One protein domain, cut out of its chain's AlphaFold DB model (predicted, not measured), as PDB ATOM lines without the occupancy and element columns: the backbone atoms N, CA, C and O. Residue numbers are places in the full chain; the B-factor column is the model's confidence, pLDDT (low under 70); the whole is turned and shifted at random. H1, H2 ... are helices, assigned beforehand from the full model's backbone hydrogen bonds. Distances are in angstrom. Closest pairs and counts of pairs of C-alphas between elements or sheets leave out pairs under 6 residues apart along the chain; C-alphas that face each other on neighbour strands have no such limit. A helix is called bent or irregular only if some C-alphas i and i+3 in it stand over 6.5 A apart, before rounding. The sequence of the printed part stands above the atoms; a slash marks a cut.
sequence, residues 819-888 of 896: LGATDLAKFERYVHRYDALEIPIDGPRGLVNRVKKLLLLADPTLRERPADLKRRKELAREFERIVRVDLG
ATOM      1  N   LEU A 819     -92.172  20.584 -20.628       92.00
ATOM      2  CA  LEU A 819     -91.125  21.182 -19.819       92.00
ATOM      3  C   LEU A 819     -91.320  22.696 -19.801       92.00
ATOM      4  O   LEU A 819     -91.455  23.326 -20.850       92.00
ATOM      5  N   GLY A 820     -91.261  23.294 -18.609       92.12
ATOM      6  CA  GLY A 820     -91.098  24.742 -18.499       92.12
ATOM      7  C   GLY A 820     -89.819  25.187 -19.216       92.12
ATOM      8  O   GLY A 820     -88.861  24.418 -19.319       92.12
ATOM      9  N   ALA A 821     -89.779  26.433 -19.696       92.50
ATOM     10  CA  ALA A 821     -88.650  26.950 -20.479       92.50
ATOM     11  C   ALA A 821     -87.286  26.784 -19.770       92.50
ATOM     12  O   ALA A 821     -86.269  26.551 -20.419       92.50
ATOM     13  N   THR A 822     -87.272  26.823 -18.434       88.94
ATOM     14  CA  THR A 822     -86.106  26.530 -17.586       88.94
ATOM     15  C   THR A 822     -85.538  25.128 -17.777       88.94
ATOM     16  O   THR A 822     -84.328  24.946 -17.693       88.94
ATOM     17  N   ASP A 823     -86.390  24.137 -18.012       87.12
ATOM     18  CA  ASP A 823     -86.051  22.714 -18.015       87.12
ATOM     19  C   ASP A 823     -85.907  22.172 -19.432       87.12
ATOM     20  O   ASP A 823     -85.045  21.326 -19.674       87.12
ATOM     21  N   LEU A 824     -86.622  22.771 -20.385       93.25
ATOM     22  CA  LEU A 824     -86.311  22.669 -21.805       93.25
ATOM     23  C   LEU A 824     -84.887  23.192 -22.080       93.25
ATOM     24  O   LEU A 824     -84.061  22.450 -22.601       93.25
ATOM     25  N   ALA A 825     -84.533  24.385 -21.583       92.50
ATOM     26  CA  ALA A 825     -83.184  24.943 -21.731       92.50
ATOM     27  C   ALA A 825     -82.090  24.171 -20.960       92.50
ATOM     28  O   ALA A 825     -80.902  24.301 -21.274       92.50
ATOM     29  N   LYS A 826     -82.448  23.367 -19.944       87.38
ATOM     30  CA  LYS A 826     -81.533  22.374 -19.343       87.38
ATOM     31  C   LYS A 826     -81.377  21.169 -20.275       87.38
ATOM     32  O   LYS A 826     -80.248  20.746 -20.506       87.38
ATOM     33  N   PHE A 827     -82.482  20.629 -20.796       88.31
ATOM     34  CA  PHE A 827     -82.510  19.483 -21.710       88.31
ATOM     35  C   PHE A 827     -81.714  19.756 -22.993       88.31
ATOM     36  O   PHE A 827     -80.799  18.996 -23.297       88.31
ATOM     37  N   GLU A 828     -81.957  20.882 -23.666       91.38
ATOM     38  CA  GLU A 828     -81.201  21.349 -24.838       91.38
ATOM     39  C   GLU A 828     -79.700  21.430 -24.532       91.38
ATOM     40  O   GLU A 828     -78.881  20.848 -25.239       91.38
ATOM     41  N   ARG A 829     -79.317  22.040 -23.399       86.31
ATOM     42  CA  ARG A 829     -77.917  22.062 -22.943       86.31
ATOM     43  C   ARG A 829     -77.352  20.684 -22.600       86.31
ATOM     44  O   ARG A 829     -76.136  20.571 -22.482       86.31
ATOM     45  N   TYR A 830     -78.156  19.648 -22.368       80.06
ATOM     46  CA  TYR A 830     -77.665  18.274 -22.201       80.06
ATOM     47  C   TYR A 830     -77.567  17.516 -23.529       80.06
ATOM     48  O   TYR A 830     -76.632  16.731 -23.666       80.06
ATOM     49  N   VAL A 831     -78.457  17.777 -24.490       83.69
ATOM     50  CA  VAL A 831     -78.385  17.227 -25.855       83.69
ATOM     51  C   VAL A 831     -77.210  17.845 -26.614       83.69
ATOM     52  O   VAL A 831     -76.300  17.123 -26.995       83.69
ATOM     53  N   HIS A 832     -77.092  19.175 -26.667       83.12
ATOM     54  CA  HIS A 832     -75.948  19.829 -27.314       83.12
ATOM     55  C   HIS A 832     -74.593  19.482 -26.671       83.12
ATOM     56  O   HIS A 832     -73.582  19.459 -27.361       83.12
ATOM     57  N   ARG A 833     -74.540  19.158 -25.368       78.00
ATOM     58  CA  ARG A 833     -73.314  18.627 -24.728       78.00
ATOM     59  C   ARG A 833     -73.065  17.139 -24.988       78.00
ATOM     60  O   ARG A 833     -71.974  16.682 -24.677       78.00
ATOM     61  N   TYR A 834     -74.041  16.392 -25.496       72.81
ATOM     62  CA  TYR A 834     -73.840  15.041 -26.026       72.81
ATOM     63  C   TYR A 834     -73.329  15.104 -27.471       72.81
ATOM     64  O   TYR A 834     -72.397  14.386 -27.813       72.81
ATOM     65  N   ASP A 835     -73.890  16.008 -28.279       75.25
ATOM     66  CA  ASP A 835     -73.518  16.176 -29.688       75.25
ATOM     67  C   ASP A 835     -72.132  16.823 -29.862       75.25
ATOM     68  O   ASP A 835     -71.392  16.455 -30.772       75.25
ATOM     69  N   ALA A 836     -71.772  17.784 -28.999       72.44
ATOM     70  CA  ALA A 836     -70.555  18.588 -29.155       72.44
ATOM     71  C   ALA A 836     -69.330  18.107 -28.354       72.44
ATOM     72  O   ALA A 836     -68.226  18.532 -28.675       72.44
ATOM     73  N   LEU A 837     -69.495  17.300 -27.293       55.69
ATOM     74  CA  LEU A 837     -68.400  16.932 -26.376       55.69
ATOM     75  C   LEU A 837     -68.500  15.463 -25.935       55.69
ATOM     76  O   LEU A 837     -69.413  15.071 -25.210       55.69
ATOM     77  N   GLU A 838     -67.572  14.594 -26.333       52.75
ATOM     78  CA  GLU A 838     -66.242  14.394 -25.702       52.75
ATOM     79  C   GLU A 838     -66.253  13.885 -24.249       52.75
ATOM     80  O   GLU A 838     -65.252  13.351 -23.775       52.75
ATOM     81  N   ILE A 839     -67.379  13.948 -23.536       49.19
ATOM     82  CA  ILE A 839     -67.503  13.262 -22.250       49.19
ATOM     83  C   ILE A 839     -67.630  11.753 -22.533       49.19
ATOM     84  O   ILE A 839     -68.525  11.363 -23.287       49.19
ATOM     85  N   PRO A 840     -66.841  10.871 -21.887       58.25
ATOM     86  CA  PRO A 840     -67.073   9.428 -21.905       58.25
ATOM     87  C   PRO A 840     -68.283   9.081 -21.019       58.25
ATOM     88  O   PRO A 840     -68.172   8.557 -19.913       58.25
ATOM     89  N   ILE A 841     -69.471   9.441 -21.499       58.88
ATOM     90  CA  ILE A 841     -70.756   8.946 -21.001       58.88
ATOM     91  C   ILE A 841     -70.870   7.463 -21.428       58.88
ATOM     92  O   ILE A 841     -70.233   7.083 -22.407       58.88
ATOM     93  N   ASP A 842     -71.660   6.625 -20.736       77.25
ATOM     94  CA  ASP A 842     -71.864   5.182 -21.022       77.25
ATOM     95  C   ASP A 842     -72.585   4.909 -22.366       77.25
ATOM     96  O   ASP A 842     -73.695   4.358 -22.425       77.25
ATOM     97  N   GLY A 843     -71.983   5.391 -23.451       82.25
ATOM     98  CA  GLY A 843     -72.591   5.626 -24.746       82.25
ATOM     99  C   GLY A 843     -74.013   6.208 -24.638       82.25
ATOM    100  O   GLY A 843     -74.321   7.015 -23.748       82.25
ATOM    101  N   PRO A 844     -74.937   5.755 -25.496       82.00
ATOM    102  CA  PRO A 844     -76.311   6.246 -25.511       82.00
ATOM    103  C   PRO A 844     -77.125   5.800 -24.290       82.00
ATOM    104  O   PRO A 844     -78.101   6.450 -23.916       82.00
ATOM    105  N   ARG A 845     -76.733   4.705 -23.623       86.44
ATOM    106  CA  ARG A 845     -77.397   4.234 -22.399       86.44
ATOM    107  C   ARG A 845     -77.206   5.249 -21.272       86.44
ATOM    108  O   ARG A 845     -78.129   5.494 -20.495       86.44
ATOM    109  N   GLY A 846     -76.041   5.889 -21.234       86.69
ATOM    110  CA  GLY A 846     -75.758   7.017 -20.360       86.69
ATOM    111  C   GLY A 846     -76.560   8.280 -20.707       86.69
ATOM    112  O   GLY A 846     -77.074   8.922 -19.790       86.69
ATOM    113  N   LEU A 847     -76.760   8.600 -21.995       86.25
ATOM    114  CA  LEU A 847     -77.656   9.689 -22.426       86.25
ATOM    115  C   LEU A 847     -79.102   9.445 -21.975       86.25
ATOM    116  O   LEU A 847     -79.676  10.282 -21.283       86.25
ATOM    117  N   VAL A 848     -79.661   8.271 -22.285       91.69
ATOM    118  CA  VAL A 848     -81.015   7.868 -21.864       91.69
ATOM    119  C   VAL A 848     -81.161   7.935 -20.341       91.69
ATOM    120  O   VAL A 848     -82.171   8.428 -19.844       91.69
ATOM    121  N   ASN A 849     -80.146   7.518 -19.578       92.56
ATOM    122  CA  ASN A 849     -80.152   7.638 -18.119       92.56
ATOM    123  C   ASN A 849     -80.089   9.099 -17.630       92.56
ATOM    124  O   ASN A 849     -80.766   9.432 -16.658       92.56
ATOM    125  N   ARG A 850     -79.319   9.984 -18.282       88.06
ATOM    126  CA  ARG A 850     -79.267  11.421 -17.942       88.06
ATOM    127  C   ARG A 850     -80.588  12.128 -18.264       88.06
ATOM    128  O   ARG A 850     -81.103  12.837 -17.405       88.06
ATOM    129  N   VAL A 851     -81.181  11.868 -19.430       91.31
ATOM    130  CA  VAL A 851     -82.495  12.410 -19.818       91.31
ATOM    131  C   VAL A 851     -83.601  11.888 -18.896       91.31
ATOM    132  O   VAL A 851     -84.392  12.684 -18.399       91.31
ATOM    133  N   LYS A 852     -83.607  10.594 -18.546       94.31
ATOM    134  CA  LYS A 852     -84.517  10.043 -17.522       94.31
ATOM    135  C   LYS A 852     -84.362  10.732 -16.165       94.31
ATOM    136  O   LYS A 852     -85.368  11.043 -15.538       94.31
ATOM    137  N   LYS A 853     -83.130  10.996 -15.708       92.75
ATOM    138  CA  LYS A 853     -82.896  11.748 -14.463       92.75
ATOM    139  C   LYS A 853     -83.423  13.183 -14.556       92.75
ATOM    140  O   LYS A 853     -84.055  13.632 -13.611       92.75
ATOM    141  N   LEU A 854     -83.236  13.876 -15.679       90.62
ATOM    142  CA  LEU A 854     -83.779  15.224 -15.875       90.62
ATOM    143  C   LEU A 854     -85.317  15.212 -15.850       90.62
ATOM    144  O   LEU A 854     -85.918  15.895 -15.030       90.62
ATOM    145  N   LEU A 855     -85.954  14.374 -16.671       93.81
ATOM    146  CA  LEU A 855     -87.417  14.316 -16.786       93.81
ATOM    147  C   LEU A 855     -88.129  13.870 -15.497       93.81
ATOM    148  O   LEU A 855     -89.285  14.240 -15.301       93.81
ATOM    149  N   LEU A 856     -87.473  13.074 -14.641       94.75
ATOM    150  CA  LEU A 856     -88.102  12.421 -13.482       94.75
ATOM    151  C   LEU A 856     -87.588  12.879 -12.107       94.75
ATOM    152  O   LEU A 856     -88.196  12.504 -11.106       94.75
ATOM    153  N   LEU A 857     -86.477  13.627 -12.034       91.88
ATOM    154  CA  LEU A 857     -85.863  14.075 -10.771       91.88
ATOM    155  C   LEU A 857     -85.497  15.571 -10.732       91.88
ATOM    156  O   LEU A 857     -85.094  16.031  -9.667       91.88
ATOM    157  N   ALA A 858     -85.589  16.329 -11.835       86.00
ATOM    158  CA  ALA A 858     -85.262  17.763 -11.810       86.00
ATOM    159  C   ALA A 858     -86.298  18.600 -11.036       86.00
ATOM    160  O   ALA A 858     -85.919  19.531 -10.331       86.00
ATOM    161  N   ASP A 859     -87.579  18.230 -11.134       88.12
ATOM    162  CA  ASP A 859     -88.683  18.834 -10.384       88.12
ATOM    163  C   ASP A 859     -89.080  17.922  -9.204       88.12
ATOM    164  O   ASP A 859     -89.600  16.825  -9.441       88.12
ATOM    165  N   PRO A 860     -88.898  18.334  -7.933       90.50
ATOM    166  CA  PRO A 860     -89.372  17.553  -6.786       90.50
ATOM    167  C   PRO A 860     -90.910  17.502  -6.719       90.50
ATOM    168  O   PRO A 860     -91.483  16.474  -6.347       90.50
ATOM    169  N   THR A 861     -91.571  18.571  -7.172       91.56
ATOM    170  CA  THR A 861     -93.033  18.753  -7.240       91.56
ATOM    171  C   THR A 861     -93.737  17.769  -8.181       91.56
ATOM    172  O   THR A 861     -94.940  17.549  -8.054       91.56
ATOM    173  N   LEU A 862     -93.015  17.076  -9.075       92.25
ATOM    174  CA  LEU A 862     -93.582  15.976  -9.873       92.25
ATOM    175  C   LEU A 862     -94.196  14.864  -9.013       92.25
ATOM    176  O   LEU A 862     -95.073  14.140  -9.477       92.25
ATOM    177  N   ARG A 863     -93.748  14.697  -7.762       91.56
ATOM    178  CA  ARG A 863     -94.322  13.700  -6.845       91.56
ATOM    179  C   ARG A 863     -95.739  14.060  -6.395       91.56
ATOM    180  O   ARG A 863     -96.522  13.157  -6.125       91.56
ATOM    181  N   GLU A 864     -96.066  15.349  -6.362       95.44
ATOM    182  CA  GLU A 864     -97.388  15.881  -6.008       95.44
ATOM    183  C   GLU A 864     -98.360  15.826  -7.198       95.44
ATOM    184  O   GLU A 864     -99.575  15.799  -7.012       95.44
ATOM    185  N   ARG A 865     -97.833  15.774  -8.431       94.81
ATOM    186  CA  ARG A 865     -98.605  15.787  -9.682       94.81
ATOM    187  C   ARG A 865     -98.465  14.463 -10.448       94.81
ATOM    188  O   ARG A 865     -97.672  14.358 -11.387       94.81
ATOM    189  N   PRO A 866     -99.246  13.424 -10.092       92.69
ATOM    190  CA  PRO A 866     -99.113  12.096 -10.694       92.69
ATOM    191  C   PRO A 866     -99.449  12.051 -12.196       92.69
ATOM    192  O   PRO A 866     -98.972  11.148 -12.886       92.69
ATOM    193  N   ALA A 867    -100.225  13.013 -12.713       93.75
ATOM    194  CA  ALA A 867    -100.501  13.166 -14.143       93.75
ATOM    195  C   ALA A 867     -99.242  13.606 -14.914       93.75
ATOM    196  O   ALA A 867     -98.778  12.875 -15.791       93.75
ATOM    197  N   ASP A 868     -98.634  14.727 -14.520       90.94
ATOM    198  CA  ASP A 868     -97.377  15.262 -15.059       90.94
ATOM    199  C   ASP A 868     -96.264  14.199 -14.979       90.94
ATOM    200  O   ASP A 868     -95.557  13.924 -15.949       90.94
ATOM    201  N   LEU A 869     -96.163  13.496 -13.844       94.94
ATOM    202  CA  LEU A 869     -95.221  12.392 -13.657       94.94
ATOM    203  C   LEU A 869     -95.499  11.193 -14.580       94.94
ATOM    204  O   LEU A 869     -94.559  10.494 -14.961       94.94
ATOM    205  N   LYS A 870     -96.756  10.919 -14.950       96.06
ATOM    206  CA  LYS A 870     -97.099   9.888 -15.945       96.06
ATOM    207  C   LYS A 870     -96.679  10.336 -17.349       96.06
ATOM    208  O   LYS A 870     -96.031   9.555 -18.044       96.06
ATOM    209  N   ARG A 871     -96.974  11.581 -17.733       93.06
ATOM    210  CA  ARG A 871     -96.678  12.130 -19.067       93.06
ATOM    211  C   ARG A 871     -95.165  12.300 -19.293       93.06
ATOM    212  O   ARG A 871     -94.637  11.788 -20.280       93.06
ATOM    213  N   ARG A 872     -94.405  12.785 -18.302       94.31
ATOM    214  CA  ARG A 872     -92.925  12.786 -18.346       94.31
ATOM    215  C   ARG A 872     -92.296  11.383 -18.335       94.31
ATOM    216  O   ARG A 872     -91.254  11.187 -18.962       94.31
ATOM    217  N   LYS A 873     -92.914  10.374 -17.697       96.50
ATOM    218  CA  LYS A 873     -92.491   8.956 -17.829       96.50
ATOM    219  C   LYS A 873     -92.725   8.404 -19.235       96.50
ATOM    220  O   LYS A 873     -91.972   7.530 -19.662       96.50
ATOM    221  N   GLU A 874     -93.747   8.878 -19.936       95.81
ATOM    222  CA  GLU A 874     -94.050   8.490 -21.315       95.81
ATOM    223  C   GLU A 874     -93.047   9.109 -22.297       95.81
ATOM    224  O   GLU A 874     -92.391   8.366 -23.026       95.81
ATOM    225  N   LEU A 875     -92.781  10.416 -22.191       94.88
ATOM    226  CA  LEU A 875     -91.706  11.099 -22.930       94.88
ATOM    227  C   LEU A 875     -90.334  10.437 -22.706       94.88
ATOM    228  O   LEU A 875     -89.575  10.217 -23.649       94.88
ATOM    229  N   ALA A 876     -90.027  10.032 -21.470       95.50
ATOM    230  CA  ALA A 876     -88.783   9.333 -21.138       95.50
ATOM    231  C   ALA A 876     -88.678   7.908 -21.734       95.50
ATOM    232  O   ALA A 876     -87.569   7.393 -21.897       95.50
ATOM    233  N   ARG A 877     -89.813   7.263 -22.047       96.44
ATOM    234  CA  ARG A 877     -89.877   5.983 -22.778       96.44
ATOM    235  C   ARG A 877     -89.806   6.192 -24.286       96.44
ATOM    236  O   ARG A 877     -89.198   5.380 -24.972       96.44
ATOM    237  N   GLU A 878     -90.401   7.262 -24.798       95.00
ATOM    238  CA  GLU A 878     -90.342   7.618 -26.214       95.00
ATOM    239  C   GLU A 878     -88.935   8.042 -26.640       95.00
ATOM    240  O   GLU A 878     -88.425   7.520 -27.628       95.00
ATOM    241  N   PHE A 879     -88.256   8.868 -25.837       94.81
ATOM    242  CA  PHE A 879     -86.837   9.184 -26.020       94.81
ATOM    243  C   PHE A 879     -85.975   7.914 -26.055       94.81
ATOM    244  O   PHE A 879     -85.142   7.740 -26.939       94.81
ATOM    245  N   GLU A 880     -86.208   6.978 -25.128       94.75
ATOM    246  CA  GLU A 880     -85.520   5.685 -25.130       94.75
ATOM    247  C   GLU A 880     -85.861   4.827 -26.361       94.75
ATOM    248  O   GLU A 880     -84.985   4.121 -26.858       94.75
ATOM    249  N   ARG A 881     -87.100   4.877 -26.864       93.94
ATOM    250  CA  ARG A 881     -87.523   4.156 -28.074       93.94
ATOM    251  C   ARG A 881     -86.795   4.693 -29.307       93.94
ATOM    252  O   ARG A 881     -86.222   3.895 -30.039       93.94
ATOM    253  N   ILE A 882     -86.788   6.013 -29.494       92.38
ATOM    254  CA  ILE A 882     -86.134   6.691 -30.623       92.38
ATOM    255  C   ILE A 882     -84.627   6.421 -30.596       92.38
ATOM    256  O   ILE A 882     -84.107   5.814 -31.526       92.38
ATOM    257  N   VAL A 883     -83.956   6.707 -29.473       90.94
ATOM    258  CA  VAL A 883     -82.508   6.476 -29.342       90.94
ATOM    259  C   VAL A 883     -82.140   5.008 -29.602       90.94
ATOM    260  O   VAL A 883     -81.136   4.744 -30.254       90.94
ATOM    261  N   ARG A 884     -82.945   4.025 -29.169       90.44
ATOM    262  CA  ARG A 884     -82.697   2.601 -29.490       90.44
ATOM    263  C   ARG A 884     -82.810   2.270 -30.983       90.44
ATOM    264  O   ARG A 884     -82.123   1.349 -31.419       90.44
ATOM    265  N   VAL A 885     -83.658   2.975 -31.735       89.56
ATOM    266  CA  VAL A 885     -83.809   2.805 -33.190       89.56
ATOM    267  C   VAL A 885     -82.624   3.425 -33.931       89.56
ATOM    268  O   VAL A 885     -82.036   2.754 -34.776       89.56
ATOM    269  N   ASP A 886     -82.219   4.647 -33.575       85.50
ATOM    270  CA  ASP A 886     -81.120   5.364 -34.246       85.50
ATOM    271  C   ASP A 886     -79.779   4.622 -34.145       85.50
ATOM    272  O   ASP A 886     -78.980   4.612 -35.078       85.50
ATOM    273  N   LEU A 887     -79.551   3.948 -33.016       83.00
ATOM    274  CA  LEU A 887     -78.367   3.123 -32.764       83.00
ATOM    275  C   LEU A 887     -78.341   1.807 -33.544       83.00
ATOM    276  O   LEU A 887     -77.340   1.095 -33.469       83.00
ATOM    277  N   GLY A 888     -79.445   1.452 -34.210       73.38
ATOM    278  CA  GLY A 888     -79.569   0.265 -35.046       73.38
ATOM    279  C   GLY A 888     -79.097  -1.013 -34.358       73.38
ATOM    280  O   GLY A 888     -78.120  -1.605 -34.806       73.38
TER     281      GLY A 888
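What this domain is: This is residues 819 to 888 of the 896 residues of an uncharacterized protein of Jaminaea rosea (UniProt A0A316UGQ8). Three long helices, H1, H2 and H4, run nearly side by side, each opposite to the one before; H2 lies between the other two, and their three centres make a triangle with H1 and H4 apart. Short H3 sits in the turn between H2 and H4 at one end, and residues 835 to 840 stick out at the other. The printed part has 70 residues with four named helices, H1 to H4 in chain order, and no named strand: all helix. It is compact, with a radius of gyration of the C-alphas of 12.6 A and spans of 36 by 24 by 17 A.

How they stand to each other: Start with H1, residues 821 to 835, which touches H2, residues 843 to 857; the closest C-alphas, of Phe 827 and Val 851, are 7.3 A apart. This helical hairpin has a shallow tilt of 9 degrees, opposite ways. Next, H2 is close to but not clearly touching H3, residues 860 to 863; the closest C-alphas, of Leu 856 and Leu 862, are 7.5 A apart. H3 only just touches H4, residues 866 to 886, with 3 pairs of C-alphas within 8 A, only at the corner and with residues 868 to 869 of H4 alone; the closest C-alphas, of Leu 862 and Leu 869, are 5.5 A apart. H2 and H4 touch at a shallow tilt of 10 degrees, opposite ways, with the closest C-alphas, of Lys 852 and Ala 876, 5.6 A apart. H1 is apart from H3 and H4. Every O i to N i+4 pair is within hydrogen-bond range in H2, 10 of 11 in H1 and 16 of 17 in H4; H3 is too short for such a pair.

Where its parts are: Find C-alpha 821 at (-88.650, 26.950, -20.479), where H1 begins its 20.7 A. H2 spans 21.0 A from C-alpha 843 at (-72.591, 5.626, -24.746). H3 is neither bent nor irregular, but only just: C-alphas 860 and 863 are 6.3 A apart. H4, 30.4 A long, ends at C-alpha 886, (-81.120, 5.364, -34.246).

The domain as a whole: The printed part has no cut; look to the C-alphas of Glu 864 and Gly 888, the two farthest apart, at 37.5 A. The links from H2 to H3 and from H3 to H4 are tight, and that from H1 to H2 is short. Mean pLDDT of the printed part is 86.9; residues 837 to 841 are under 70.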